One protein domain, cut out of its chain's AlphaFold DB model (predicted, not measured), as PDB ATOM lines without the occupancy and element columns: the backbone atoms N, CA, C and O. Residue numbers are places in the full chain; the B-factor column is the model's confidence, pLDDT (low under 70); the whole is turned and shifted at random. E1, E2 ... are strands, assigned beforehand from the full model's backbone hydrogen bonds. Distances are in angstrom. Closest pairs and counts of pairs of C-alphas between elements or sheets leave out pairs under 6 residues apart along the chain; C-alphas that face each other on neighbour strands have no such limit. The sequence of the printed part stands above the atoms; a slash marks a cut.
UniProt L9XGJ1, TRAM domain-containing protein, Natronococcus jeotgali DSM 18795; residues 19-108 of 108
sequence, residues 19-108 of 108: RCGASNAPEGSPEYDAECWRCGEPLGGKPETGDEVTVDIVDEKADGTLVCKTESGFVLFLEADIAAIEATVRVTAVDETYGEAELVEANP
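This is residues 19 to 108 of the 108 residues of the protein "TRAM domain-containing protein" of Natronococcus jeotgali DSM 18795 (UniProt L9XGJ1). Five strands close into a small barrel, and ahead of them in sequence comes a long stretch with no named element, residues 19 to 51, whose earlier part winds as a loop-built head at one end of the longest axis. The barrel makes the other end, and three of its strands, E1, E4 and E5, bend strongly as they go round. The printed part has 90 residues with no named helix and five named strands in the order E1 E2 E3 E4 E5; the ring is mixed and runs E1, E2, E3, E5, E4 and back to E1. The class is all strand, though under half of the residues, 36 of 90, are in named elements. The whole is compact, with a radius of gyration of the C-alphas of 12.4 A, and spans 34 by 27 by 22 A.

The printed part begins at Arg 19, C-alpha at (141.967, 197.245, 175.951). E1 is residues 52 to 60, 20.9 A long from its first C-alpha at (145.254, 196.174, 157.080), and bends by 63 degrees at residue 56. E2 is residues 66 to 70, 12.9 A, and E3 is residues 75 to 78, 9.8 A. E4, residues 86 to 94, is 19.9 A long and bends by 67 degrees at residue 90. E5, residues 99 to 107, is 20.2 A long, bends by 76 degrees at residue 104 and ends at (154.248, 188.895, 164.523).

E1 and E2 are an antiparallel hairpin, with N 56 and O 69 2.8 A apart, within hydrogen-bond range. E2 and E3 form the next hairpin, with N 68 and O 76 at 2.8 A. E1, E2 and E3 are a meander, each strand the antiparallel neighbour of the one before. E4 lies on the other side of E1 from E2, antiparallel to E1, with N 55 and O 87 at 2.8 A. E1 to E4 are a Greek key, four strands in a row of which three, E1, E2 and E3, are a meander and the first, E1, is the antiparallel neighbour of the fourth, E4. E4 and E5 are a hairpin, antiparallel at 157 degrees, with N 102 and O 90 at 2.9 A. E5 is also the parallel neighbour of E3, with N 77 and O 99 at 2.8 A, within hydrogen-bond range, and the barrel is closed, each strand of the ring with two neighbours.

The C-alphas farthest apart are those of Gly 28 and Pro 108, 35.7 A. The printed part has no cut and ends at the chain's last residue. The links E1 to E2, E2 to E3 and E4 to E5 are tight, and E3 to E4 is short. The mean pLDDT of the printed part is 79.3; residues 19 to 34, 37 to 38, 40, 42 to 44 and 108 are under 70.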
ATOM      1  N   ARG A  19     142.661 197.845 177.130       52.06
ATOM      2  CA  ARG A  19     141.967 197.245 175.951       52.06
ATOM      3  C   ARG A  19     140.541 196.745 176.266       52.06
ATOM      4  O   ARG A  19     140.177 195.602 175.979       52.06
ATOM      5  N   CYS A  20     139.762 197.548 176.988       52.47
ATOM      6  CA  CYS A  20     138.436 197.167 177.491       52.47
ATOM      7  C   CYS A  20     137.383 197.266 176.374       52.47
ATOM      8  O   CYS A  20     137.101 198.370 175.952       52.47
ATOM      9  N   GLY A  21     136.734 196.219 175.876       45.44
ATOM     10  CA  GLY A  21     136.772 194.812 176.232       45.44
ATOM     11  C   GLY A  21     135.654 194.081 175.486       45.44
ATOM     12  O   GLY A  21     134.500 194.352 175.761       45.44
ATOM     13  N   ALA A  22     136.045 193.166 174.589       47.84
ATOM     14  CA  ALA A  22     135.254 192.095 173.959       47.84
ATOM     15  C   ALA A  22     133.853 192.484 173.465       47.84
ATOM     16  O   ALA A  22     132.890 192.368 174.214       47.84
ATOM     17  N   SER A  23     133.801 192.880 172.182       52.94
ATOM     18  CA  SER A  23     132.711 193.632 171.554       52.94
ATOM     19  C   SER A  23     132.401 194.836 172.436       52.94
ATOM     20  O   SER A  23     131.903 194.675 173.541       52.94
ATOM     21  N   ASN A  24     132.732 196.057 172.014       59.00
ATOM     22  CA  ASN A  24     132.428 197.261 172.799       59.00
ATOM     23  C   ASN A  24     130.915 197.531 172.850       59.00
ATOM     24  O   ASN A  24     130.465 198.629 172.588       59.00
ATOM     25  N   ALA A  25     130.118 196.513 173.133       57.50
ATOM     26  CA  ALA A  25     128.694 196.539 173.190       57.50
ATOM     27  C   ALA A  25     128.232 196.892 174.595       57.50
ATOM     28  O   ALA A  25     128.823 196.416 175.572       57.50
ATOM     29  N   PRO A  26     127.170 197.703 174.724       59.44
ATOM     30  CA  PRO A  26     126.487 197.892 175.992       59.44
ATOM     31  C   PRO A  26     126.124 196.550 176.645       59.44
ATOM     32  O   PRO A  26     125.856 195.559 175.961       59.44
ATOM     33  N   GLU A  27     126.065 196.510 177.978       59.62
ATOM     34  CA  GLU A  27     125.617 195.311 178.695       59.62
ATOM     35  C   GLU A  27     124.228 194.876 178.189       59.62
ATOM     36  O   GLU A  27     123.262 195.636 178.236       59.62
ATOM     37  N   GLY A  28     124.135 193.642 177.680       58.16
ATOM     38  CA  GLY A  28     122.897 193.100 177.111       58.16
ATOM     39  C   GLY A  28     122.615 193.483 175.651       58.16
ATOM     40  O   GLY A  28     121.559 193.099 175.151       58.16
ATOM     41  N   SER A  29     123.533 194.176 174.969       60.25
ATOM     42  CA  SER A  29     123.462 194.455 173.529       60.25
ATOM     43  C   SER A  29     124.518 193.658 172.749       60.25
ATOM     44  O   SER A  29     125.596 193.374 173.280       60.25
ATOM     45  N   PRO A  30     124.222 193.263 171.500       58.69
ATOM     46  CA  PRO A  30     125.221 192.752 170.573       58.69
ATOM     47  C   PRO A  30     125.971 193.870 169.814       58.69
ATOM     48  O   PRO A  30     126.997 193.587 169.202       58.69
ATOM     49  N   GLU A  31     125.479 195.112 169.831       63.50
ATOM     50  CA  GLU A  31     125.946 196.215 168.973       63.50
ATOM     51  C   GLU A  31     127.317 196.745 169.383       63.50
ATOM     52  O   GLU A  31     127.529 197.024 170.548       63.50
ATOM     53  N   TYR A  32     128.234 196.977 168.446       68.31
ATOM     54  CA  TYR A  32     129.494 197.660 168.757       68.31
ATOM     55  C   TYR A  32     129.309 199.173 168.962       68.31
ATOM     56  O   TYR A  32     128.795 199.853 168.072       68.31
ATOM     57  N   ASP A  33     129.827 199.700 170.070       68.38
ATOM     58  CA  ASP A  33     129.909 201.127 170.372       68.38
ATOM     59  C   ASP A  33     131.321 201.677 170.086       68.38
ATOM     60  O   ASP A  33     132.340 201.012 170.304       68.38
ATOM     61  N   ALA A  34     131.381 202.898 169.548       69.12
ATOM     62  CA  ALA A  34     132.636 203.596 169.275       69.12
ATOM     63  C   ALA A  34     133.259 204.193 170.548       69.12
ATOM     64  O   ALA A  34     134.424 204.594 170.529       69.12
ATOM     65  N   GLU A  35     132.502 204.239 171.640       72.31
ATOM     66  CA  GLU A  35     132.937 204.624 172.972       72.31
ATOM     67  C   GLU A  35     132.931 203.395 173.891       72.31
ATOM     68  O   GLU A  35     132.091 202.498 173.808       72.31
ATOM     69  N   CYS A  36     133.877 203.332 174.823       71.94
ATOM     70  CA  CYS A  36     133.883 202.293 175.837       71.94
ATOM     71  C   CYS A  36     132.637 202.438 176.714       71.94
ATOM     72  O   CYS A  36     132.581 203.339 177.547       71.94
ATOM     73  N   TRP A  37     131.686 201.508 176.627       64.88
ATOM     74  CA  TRP A  37     130.460 201.531 177.444       64.88
ATOM     75  C   TRP A  37     130.725 201.673 178.962       64.88
ATOM     76  O   TRP A  37     129.856 202.117 179.712       64.88
ATOM     77  N   ARG A  38     131.921 201.285 179.437       64.06
ATOM     78  CA  ARG A  38     132.305 201.328 180.855       64.06
ATOM     79  C   ARG A  38     132.958 202.638 181.296       64.06
ATOM     80  O   ARG A  38     132.723 203.053 182.428       64.06
ATOM     81  N   CYS A  39     133.829 203.233 180.484       71.69
ATOM     82  CA  CYS A  39     134.587 204.432 180.878       71.69
ATOM     83  C   CYS A  39     134.374 205.645 179.967       71.69
ATOM     84  O   CYS A  39     134.859 206.719 180.300       71.69
ATOM     85  N   GLY A  40     133.646 205.490 178.861       69.38
ATOM     86  CA  GLY A  40     133.363 206.539 177.881       69.38
ATOM     87  C   GLY A  40     134.553 206.928 177.002       69.38
ATOM     88  O   GLY A  40     134.452 207.883 176.246       69.38
ATOM     89  N   GLU A  41     135.686 206.225 177.098       72.00
ATOM     90  CA  GLU A  41     136.856 206.544 176.270       72.00
ATOM     91  C   GLU A  41     136.599 206.163 174.805       72.00
ATOM     92  O   GLU A  41     136.013 205.106 174.558       72.00
ATOM     93  N   PRO A  42     137.044 206.972 173.829       69.25
ATOM     94  CA  PRO A  42     136.873 206.669 172.416       69.25
ATOM     95  C   PRO A  42     137.734 205.470 172.009       69.25
ATOM     96  O   PRO A  42     138.920 205.397 172.321       69.25
ATOM     97  N   LEU A  43     137.140 204.547 171.262       69.62
ATOM     98  CA  LEU A  43     137.731 203.267 170.885       69.62
ATOM     99  C   LEU A  43     137.957 203.165 169.376       69.62
ATOM    100  O   LEU A  43     137.779 202.106 168.809       69.62
ATOM    101  N   GLY A  44     138.306 204.253 168.683       69.62
ATOM    102  CA  GLY A  44     138.798 204.228 167.289       69.62
ATOM    103  C   GLY A  44     137.831 203.741 166.192       69.62
ATOM    104  O   GLY A  44     138.141 203.897 165.017       69.62
ATOM    105  N   GLY A  45     136.652 203.217 166.541       75.69
ATOM    106  CA  GLY A  45     135.634 202.752 165.597       75.69
ATOM    107  C   GLY A  45     135.886 201.355 165.016       75.69
ATOM    108  O   GLY A  45     136.816 200.645 165.407       75.69
ATOM    109  N   LYS A  46     134.998 200.949 164.101       84.25
ATOM    110  CA  LYS A  46     135.125 199.706 163.328       84.25
ATOM    111  C   LYS A  46     136.126 199.919 162.186       84.25
ATOM    112  O   LYS A  46     136.059 200.981 161.567       84.25
ATOM    113  N   PRO A  47     136.999 198.944 161.883       88.12
ATOM    114  CA  PRO A  47     137.779 198.989 160.651       88.12
ATOM    115  C   PRO A  47     136.859 198.860 159.426       88.12
ATOM    116  O   PRO A  47     135.719 198.401 159.550       88.12
ATOM    117  N   GLU A  48     137.348 199.240 158.251       90.75
ATOM    118  CA  GLU A  48     136.649 199.062 156.980       90.75
ATOM    119  C   GLU A  48     137.127 197.798 156.254       90.75
ATOM    120  O   GLU A  48     138.250 197.318 156.423       90.75
ATOM    121  N   THR A  49     136.267 197.230 155.406       93.69
ATOM    122  CA  THR A  49     136.668 196.122 154.535       93.69
ATOM    123  C   THR A  49     137.804 196.558 153.612       93.69
ATOM    124  O   THR A  49     137.678 197.522 152.859       93.69
ATOM    125  N   GLY A  50     138.887 195.789 153.616       93.56
ATOM    126  CA  GLY A  50     140.101 196.055 152.859       93.56
ATOM    127  C   GLY A  50     141.238 196.635 153.693       93.56
ATOM    128  O   GLY A  50     142.366 196.577 153.199       93.56
ATOM    129  N   ASP A  51     140.966 197.115 154.912       93.25
ATOM    130  CA  ASP A  51     141.975 197.665 155.819       93.25
ATOM    131  C   ASP A  51     142.948 196.590 156.304       93.25
ATOM    132  O   ASP A  51     142.552 195.465 156.615       93.25
ATOM    133  N   GLU A  52     144.221 196.964 156.413       94.50
ATOM    134  CA  GLU A  52     145.254 196.174 157.080       94.50
ATOM    135  C   GLU A  52     145.450 196.723 158.492       94.50
ATOM    136  O   GLU A  52     145.817 197.885 158.676       94.50
ATOM    137  N   VAL A  53     145.175 195.892 159.495       91.31
ATOM    138  CA  VAL A  53     145.194 196.285 160.904       91.31
ATOM    139  C   VAL A  53     146.015 195.308 161.729       91.31
ATOM    140  O   VAL A  53     145.978 194.095 161.519       91.31
ATOM    141  N   THR A  54     146.741 195.844 162.704       90.62
ATOM    142  CA  THR A  54     147.415 195.040 163.722       90.62
ATOM    143  C   THR A  54     146.401 194.615 164.777       90.62
ATOM    144  O   THR A  54     145.598 195.425 165.254       90.62
ATOM    145  N   VAL A  55     146.426 193.330 165.118       88.25
ATOM    146  CA  VAL A  55     145.504 192.713 166.062       88.25
ATOM    147  C   VAL A  55     146.226 191.866 167.092       88.25
ATOM    148  O   VAL A  55     147.186 191.167 166.782       88.25
ATOM    149  N   ASP A  56     145.696 191.860 168.309       87.25
ATOM    150  CA  ASP A  56     146.085 190.928 169.357       87.25
ATOM    151  C   ASP A  56     145.220 189.669 169.300       87.25
ATOM    152  O   ASP A  56     143.988 189.752 169.261       87.25
ATOM    153  N   ILE A  57     145.843 188.498 169.368       85.19
ATOM    154  CA  ILE A  57     145.140 187.217 169.464       85.19
ATOM    155  C   ILE A  57     144.847 186.954 170.942       85.19
ATOM    156  O   ILE A  57     145.757 186.842 171.763       85.19
ATOM    157  N   VAL A  58     143.564 186.894 171.301       82.50
ATOM    158  CA  VAL A  58     143.139 186.857 172.712       82.50
ATOM    159  C   VAL A  58     142.430 185.576 173.124       82.50
ATOM    160  O   VAL A  58     142.354 185.300 174.323       82.50
ATOM    161  N   ASP A  59     141.881 184.829 172.170       83.50
ATOM    162  CA  ASP A  59     141.196 183.560 172.413       83.50
ATOM    163  C   ASP A  59     141.150 182.728 171.122       83.50
ATOM    164  O   ASP A  59     141.452 183.223 170.035       83.50
ATOM    165  N   GLU A  60     140.726 181.476 171.247       84.25
ATOM    166  CA  GLU A  60     140.509 180.555 170.132       84.25
ATOM    167  C   GLU A  60     139.160 179.846 170.313       84.25
ATOM    168  O   GLU A  60     138.809 179.371 171.400       84.25
ATOM    169  N   LYS A  61     138.365 179.783 169.242       81.50
ATOM    170  CA  LYS A  61     137.116 179.018 169.219       81.50
ATOM    171  C   LYS A  61     137.405 177.518 169.143       81.50
ATOM    172  O   LYS A  61     138.453 177.071 168.705       81.50
ATOM    173  N   ALA A  62     136.415 176.707 169.508       81.19
ATOM    174  CA  ALA A  62     136.548 175.246 169.491       81.19
ATOM    175  C   ALA A  62     136.796 174.642 168.091       81.19
ATOM    176  O   ALA A  62     137.188 173.481 168.004       81.19
ATOM    177  N   ASP A  63     136.525 175.394 167.023       84.12
ATOM    178  CA  ASP A  63     136.784 175.017 165.632       84.12
ATOM    179  C   ASP A  63     138.174 175.447 165.124       84.12
ATOM    180  O   ASP A  63     138.498 175.157 163.977       84.12
ATOM    181  N   GLY A  64     138.998 176.085 165.966       83.69
ATOM    182  CA  GLY A  64     140.323 176.599 165.606       83.69
ATOM    183  C   GLY A  64     140.319 178.035 165.072       83.69
ATOM    184  O   GLY A  64     141.374 178.555 164.724       83.69
ATOM    185  N   THR A  65     139.161 178.704 165.013       88.25
ATOM    186  CA  THR A  65     139.104 180.116 164.611       88.25
ATOM    187  C   THR A  65     139.705 180.999 165.700       88.25
ATOM    188  O   THR A  65     139.226 181.003 166.841       88.25
ATOM    189  N   LEU A  66     140.695 181.812 165.344       88.75
ATOM    190  CA  LEU A  66     141.309 182.767 166.256       88.75
ATOM    191  C   LEU A  66     140.382 183.964 166.485       88.75
ATOM    192  O   LEU A  66     139.741 184.481 165.565       88.75
ATOM    193  N   VAL A  67     140.314 184.408 167.738       86.81
ATOM    194  CA  VAL A  67     139.605 185.619 168.148       86.81
ATOM    195  C   VAL A  67     140.638 186.720 168.334       86.81
ATOM    196  O   VAL A  67     141.408 186.731 169.299       86.81
ATOM    197  N   CYS A  68     140.633 187.654 167.394       86.75
ATOM    198  CA  CYS A  68     141.556 188.769 167.311       86.75
ATOM    199  C   CYS A  68     140.889 190.070 167.773       86.75
ATOM    200  O   CYS A  68     139.671 190.238 167.664       86.75
ATOM    201  N   LYS A  69     141.688 191.011 168.279       82.81
ATOM    202  CA  LYS A  69     141.236 192.348 168.668       82.81
ATOM    203  C   LYS A  69     142.099 193.412 168.033       82.81
ATOM    204  O   LYS A  69     143.311 193.380 168.189       82.81
ATOM    205  N   THR A  70     141.464 194.369 167.371       84.00
ATOM    206  CA  THR A  70     142.140 195.580 166.899       84.00
ATOM    207  C   THR A  70     142.594 196.444 168.077       84.00
ATOM    208  O   THR A  70     142.121 196.277 169.206       84.00
ATOM    209  N   GLU A  71     143.441 197.438 167.806       76.88
ATOM    210  CA  GLU A  71     143.786 198.483 168.783       76.88
ATOM    211  C   GLU A  71     142.532 199.194 169.337       76.88
ATOM    212  O   GLU A  71     142.458 199.508 170.525       76.88
ATOM    213  N   SER A  72     141.498 199.346 168.501       73.19
ATOM    214  CA  SER A  72     140.168 199.848 168.863       73.19
ATOM    215  C   SER A  72     139.319 198.891 169.720       73.19
ATOM    216  O   SER A  72     138.268 199.262 170.232       73.19
ATOM    217  N   GLY A  73     139.731 197.639 169.905       73.88
ATOM    218  CA  GLY A  73     138.952 196.634 170.635       73.88
ATOM    219  C   GLY A  73     137.798 196.018 169.832       73.88
ATOM    220  O   GLY A  73     136.991 195.279 170.405       73.88
ATOM    221  N   PHE A  74     137.731 196.267 168.520       79.25
ATOM    222  CA  PHE A  74     136.826 195.562 167.616       79.25
ATOM    223  C   PHE A  74     137.280 194.109 167.451       79.25
ATOM    224  O   PHE A  74     138.475 193.824 167.358       79.25
ATOM    225  N   VAL A  75     136.320 193.181 167.450       84.50
ATOM    226  CA  VAL A  75     136.602 191.745 167.360       84.50
ATOM    227  C   VAL A  75     136.665 191.328 165.898       84.50
ATOM    228  O   VAL A  75     135.717 191.560 165.149       84.50
ATOM    229  N   LEU A  76     137.758 190.672 165.521       87.94
ATOM    230  CA  LEU A  76     137.935 190.048 164.216       87.94
ATOM    231  C   LEU A  76     138.113 188.538 164.388       87.94
ATOM    232  O   LEU A  76     138.813 188.090 165.296       87.94
ATOM    233  N   PHE A  77     137.478 187.753 163.524       90.50
ATOM    234  CA  PHE A  77     137.738 186.324 163.412       90.50
ATOM    235  C   PHE A  77     138.759 186.064 162.322       90.50
ATOM    236  O   PHE A  77     138.642 186.585 161.213       90.50
ATOM    237  N   LEU A  78     139.751 185.250 162.665       92.06
ATOM    238  CA  LEU A  78     140.841 184.884 161.784       92.06
ATOM    239  C   LEU A  78     140.921 183.359 161.692       92.06
ATOM    240  O   LEU A  78     141.184 182.675 162.679       92.06
ATOM    241  N   GLU A  79     140.724 182.828 160.491       92.00
ATOM    242  CA  GLU A  79     140.975 181.419 160.190       92.00
ATOM    243  C   GLU A  79     142.453 181.240 159.815       92.00
ATOM    244  O   GLU A  79     142.836 181.327 158.648       92.00
ATOM    245  N   ALA A  80     143.309 181.028 160.816       87.75
ATOM    246  CA  ALA A  80     144.733 180.771 160.618       87.75
ATOM    247  C   ALA A  80     145.289 179.845 161.706       87.75
ATOM    248  O   ALA A  80     144.907 179.939 162.866       87.75
ATOM    249  N   ASP A  81     146.240 178.989 161.331       85.25
ATOM    250  CA  ASP A  81     146.974 178.121 162.259       85.25
ATOM    251  C   ASP A  81     148.305 178.795 162.627       85.25
ATOM    252  O   ASP A  81     149.341 178.552 162.003       85.25
ATOM    253  N   ILE A  82     148.265 179.732 163.582       82.38
ATOM    254  CA  ILE A  82     149.447 180.481 164.038       82.38
ATOM    255  C   ILE A  82     149.561 180.502 165.561       82.38
ATOM    256  O   ILE A  82     148.591 180.715 166.280       82.38
ATOM    257  N   ALA A  83     150.787 180.338 166.058       77.19
ATOM    258  CA  ALA A  83     151.124 180.464 167.474       77.19
ATOM    259  C   ALA A  83     151.741 181.845 167.756       77.19
ATOM    260  O   ALA A  83     152.898 181.940 168.165       77.19
ATOM    261  N   ALA A  84     150.982 182.906 167.476       79.25
ATOM    262  CA  ALA A  84     151.385 184.297 167.672       79.25
ATOM    263  C   ALA A  84     150.488 184.975 168.716       79.25
ATOM    264  O   ALA A  84     149.343 184.570 168.913       79.25
ATOM    265  N   ILE A  85     151.002 186.009 169.382       79.75
ATOM    266  CA  ILE A  85     150.195 186.867 170.270       79.75
ATOM    267  C   ILE A  85     149.667 188.109 169.542       79.75
ATOM    268  O   ILE A  85     148.692 188.710 169.990       79.75
ATOM    269  N   GLU A  86     150.278 188.456 168.410       86.19
ATOM    270  CA  GLU A  86     149.940 189.601 167.573       86.19
ATOM    271  C   GLU A  86     150.068 189.220 166.088       86.19
ATOM    272  O   GLU A  86     150.899 188.393 165.708       86.19
ATOM    273  N   ALA A  87     149.237 189.804 165.231       90.56
ATOM    274  CA  ALA A  87     149.314 189.625 163.788       90.56
ATOM    275  C   ALA A  87     148.858 190.886 163.055       90.56
ATOM    276  O   ALA A  87     148.036 191.649 163.560       90.56
ATOM    277  N   THR A  88     149.342 191.077 161.834       93.75
ATOM    278  CA  THR A  88     148.732 191.999 160.877       93.75
ATOM    279  C   THR A  88     147.746 191.212 160.028       93.75
ATOM    280  O   THR A  88     148.104 190.205 159.408       93.75
ATOM    281  N   VAL A  89     146.495 191.659 160.010       93.69
ATOM    282  CA  VAL A  89     145.408 191.013 159.272       93.69
ATOM    283  C   VAL A  89     144.745 192.002 158.334       93.69
ATOM    284  O   VAL A  89     144.710 193.203 158.604       93.69
ATOM    285  N   ARG A  90     144.181 191.492 157.244       96.25
ATOM    286  CA  ARG A  90     143.362 192.276 156.331       96.25
ATOM    287  C   ARG A  90     141.895 191.979 156.569       96.25
ATOM    288  O   ARG A  90     141.490 190.823 156.523       96.25
ATOM    289  N   VAL A  91     141.099 193.016 156.791       94.81
ATOM    290  CA  VAL A  91     139.663 192.884 157.048       94.81
ATOM    291  C   VAL A  91     138.937 192.518 155.758       94.81
ATOM    292  O   VAL A  91     138.992 193.250 154.770       94.81
ATOM    293  N   THR A  92     138.231 191.394 155.765       94.62
ATOM    294  CA  THR A  92     137.502 190.868 154.601       94.62
ATOM    295  C   THR A  92     136.006 191.144 154.689       94.62
ATOM    296  O   THR A  92     135.370 191.398 153.667       94.62
ATOM    297  N   ALA A  93     135.453 191.173 155.901       92.50
ATOM    298  CA  ALA A  93     134.053 191.484 156.161       92.50
ATOM    299  C   ALA A  93     133.894 192.204 157.505       92.50
ATOM    300  O   ALA A  93     134.666 191.984 158.437       92.50
ATOM    301  N   VAL A  94     132.889 193.073 157.605       88.50
ATOM    302  CA  VAL A  94     132.553 193.795 158.836       88.50
ATOM    303  C   VAL A  94     131.049 193.723 159.039       88.50
ATOM    304  O   VAL A  94     130.282 194.233 158.225       88.50
ATOM    305  N   ASP A  95     130.646 193.111 160.144       85.31
ATOM    306  CA  ASP A  95     129.264 193.031 160.594       85.31
ATOM    307  C   ASP A  95     128.979 194.069 161.698       85.31
ATOM    308  O   ASP A  95     129.781 194.938 162.071       85.31
ATOM    309  N   GLU A  96     127.775 193.996 162.261       74.19
ATOM    310  CA  GLU A  96     127.367 194.870 163.357       74.19
ATOM    311  C   GLU A  96     128.212 194.659 164.630       74.19
ATOM    312  O   GLU A  96     128.446 195.614 165.373       74.19
ATOM    313  N   THR A  97     128.718 193.438 164.840       72.69
ATOM    314  CA  THR A  97     129.208 192.970 166.152       72.69
ATOM    315  C   THR A  97     130.638 192.413 166.133       72.69
ATOM    316  O   THR A  97     131.304 192.388 167.173       72.69
ATOM    317  N   TYR A  98     131.112 191.990 164.957       81.94
ATOM    318  CA  TYR A  98     132.446 191.450 164.689       81.94
ATOM    319  C   TYR A  98     132.806 191.686 163.214       81.94
ATOM    320  O   TYR A  98     131.976 192.149 162.435       81.94
ATOM    321  N   GLY A  99     134.032 191.358 162.824       88.25
ATOM    322  CA  GLY A  99     134.421 191.228 161.423       88.25
ATOM    323  C   GLY A  99     135.202 189.947 161.171       88.25
ATOM    324  O   GLY A  99     135.511 189.190 162.091       88.25
ATOM    325  N   GLU A 100     135.519 189.718 159.911       92.50
ATOM    326  CA  GLU A 100     136.353 188.618 159.446       92.50
ATOM    327  C   GLU A 100     137.638 189.193 158.865       92.50
ATOM    328  O   GLU A 100     137.655 190.314 158.342       92.50
ATOM    329  N   ALA A 101     138.725 188.441 158.986       95.19
ATOM    330  CA  ALA A 101     140.010 188.858 158.475       95.19
ATOM    331  C   ALA A 101     140.843 187.676 157.978       95.19
ATOM    332  O   ALA A 101     140.681 186.537 158.413       95.19
ATOM    333  N   GLU A 102     141.769 187.978 157.077       94.38
ATOM    334  CA  GLU A 102     142.791 187.053 156.598       94.38
ATOM    335  C   GLU A 102     144.174 187.474 157.106       94.38
ATOM    336  O   GLU A 102     144.460 188.662 157.275       94.38
ATOM    337  N   LEU A 103     145.042 186.496 157.367       94.06
ATOM    338  CA  LEU A 103     146.396 186.755 157.848       94.06
ATOM    339  C   LEU A 103     147.238 187.392 156.738       94.06
ATOM    340  O   LEU A 103     147.394 186.804 155.669       94.06
ATOM    341  N   VAL A 104     147.847 188.541 157.029       93.50
ATOM    342  CA  VAL A 104     148.866 189.160 156.168       93.50
ATOM    343  C   VAL A 104     150.259 188.803 156.678       93.50
ATOM    344  O   VAL A 104     151.085 188.289 155.926       93.50
ATOM    345  N   GLU A 105     150.509 189.036 157.968       90.62
ATOM    346  CA  GLU A 105     151.804 188.800 158.609       90.62
ATOM    347  C   GLU A 105     151.606 188.343 160.060       90.62
ATOM    348  O   GLU A 105     150.796 188.910 160.793       90.62
ATOM    349  N   ALA A 106     152.337 187.312 160.482       83.62
ATOM    350  CA  ALA A 106     152.349 186.868 161.875       83.62
ATOM    351  C   ALA A 106     153.517 187.532 162.614       83.62
ATOM    352  O   ALA A 106     154.671 187.357 162.208       83.62
ATOM    353  N   ASN A 107     153.227 188.246 163.705       74.56
ATOM    354  CA  ASN A 107     154.248 188.895 164.523       74.56
ATOM    355  C   ASN A 107     154.662 187.937 165.664       74.56
ATOM    356  O   ASN A 107     153.793 187.477 166.411       74.56
ATOM    357  N   PRO A 108     155.953 187.567 165.773       62.22
ATOM    358  CA  PRO A 108     156.438 186.605 166.768       62.22
ATOM    359  C   PRO A 108     156.434 187.130 168.210       62.22
ATOM    360  O   PRO A 108     156.612 188.351 168.415       62.22
TER     361      PRO A 108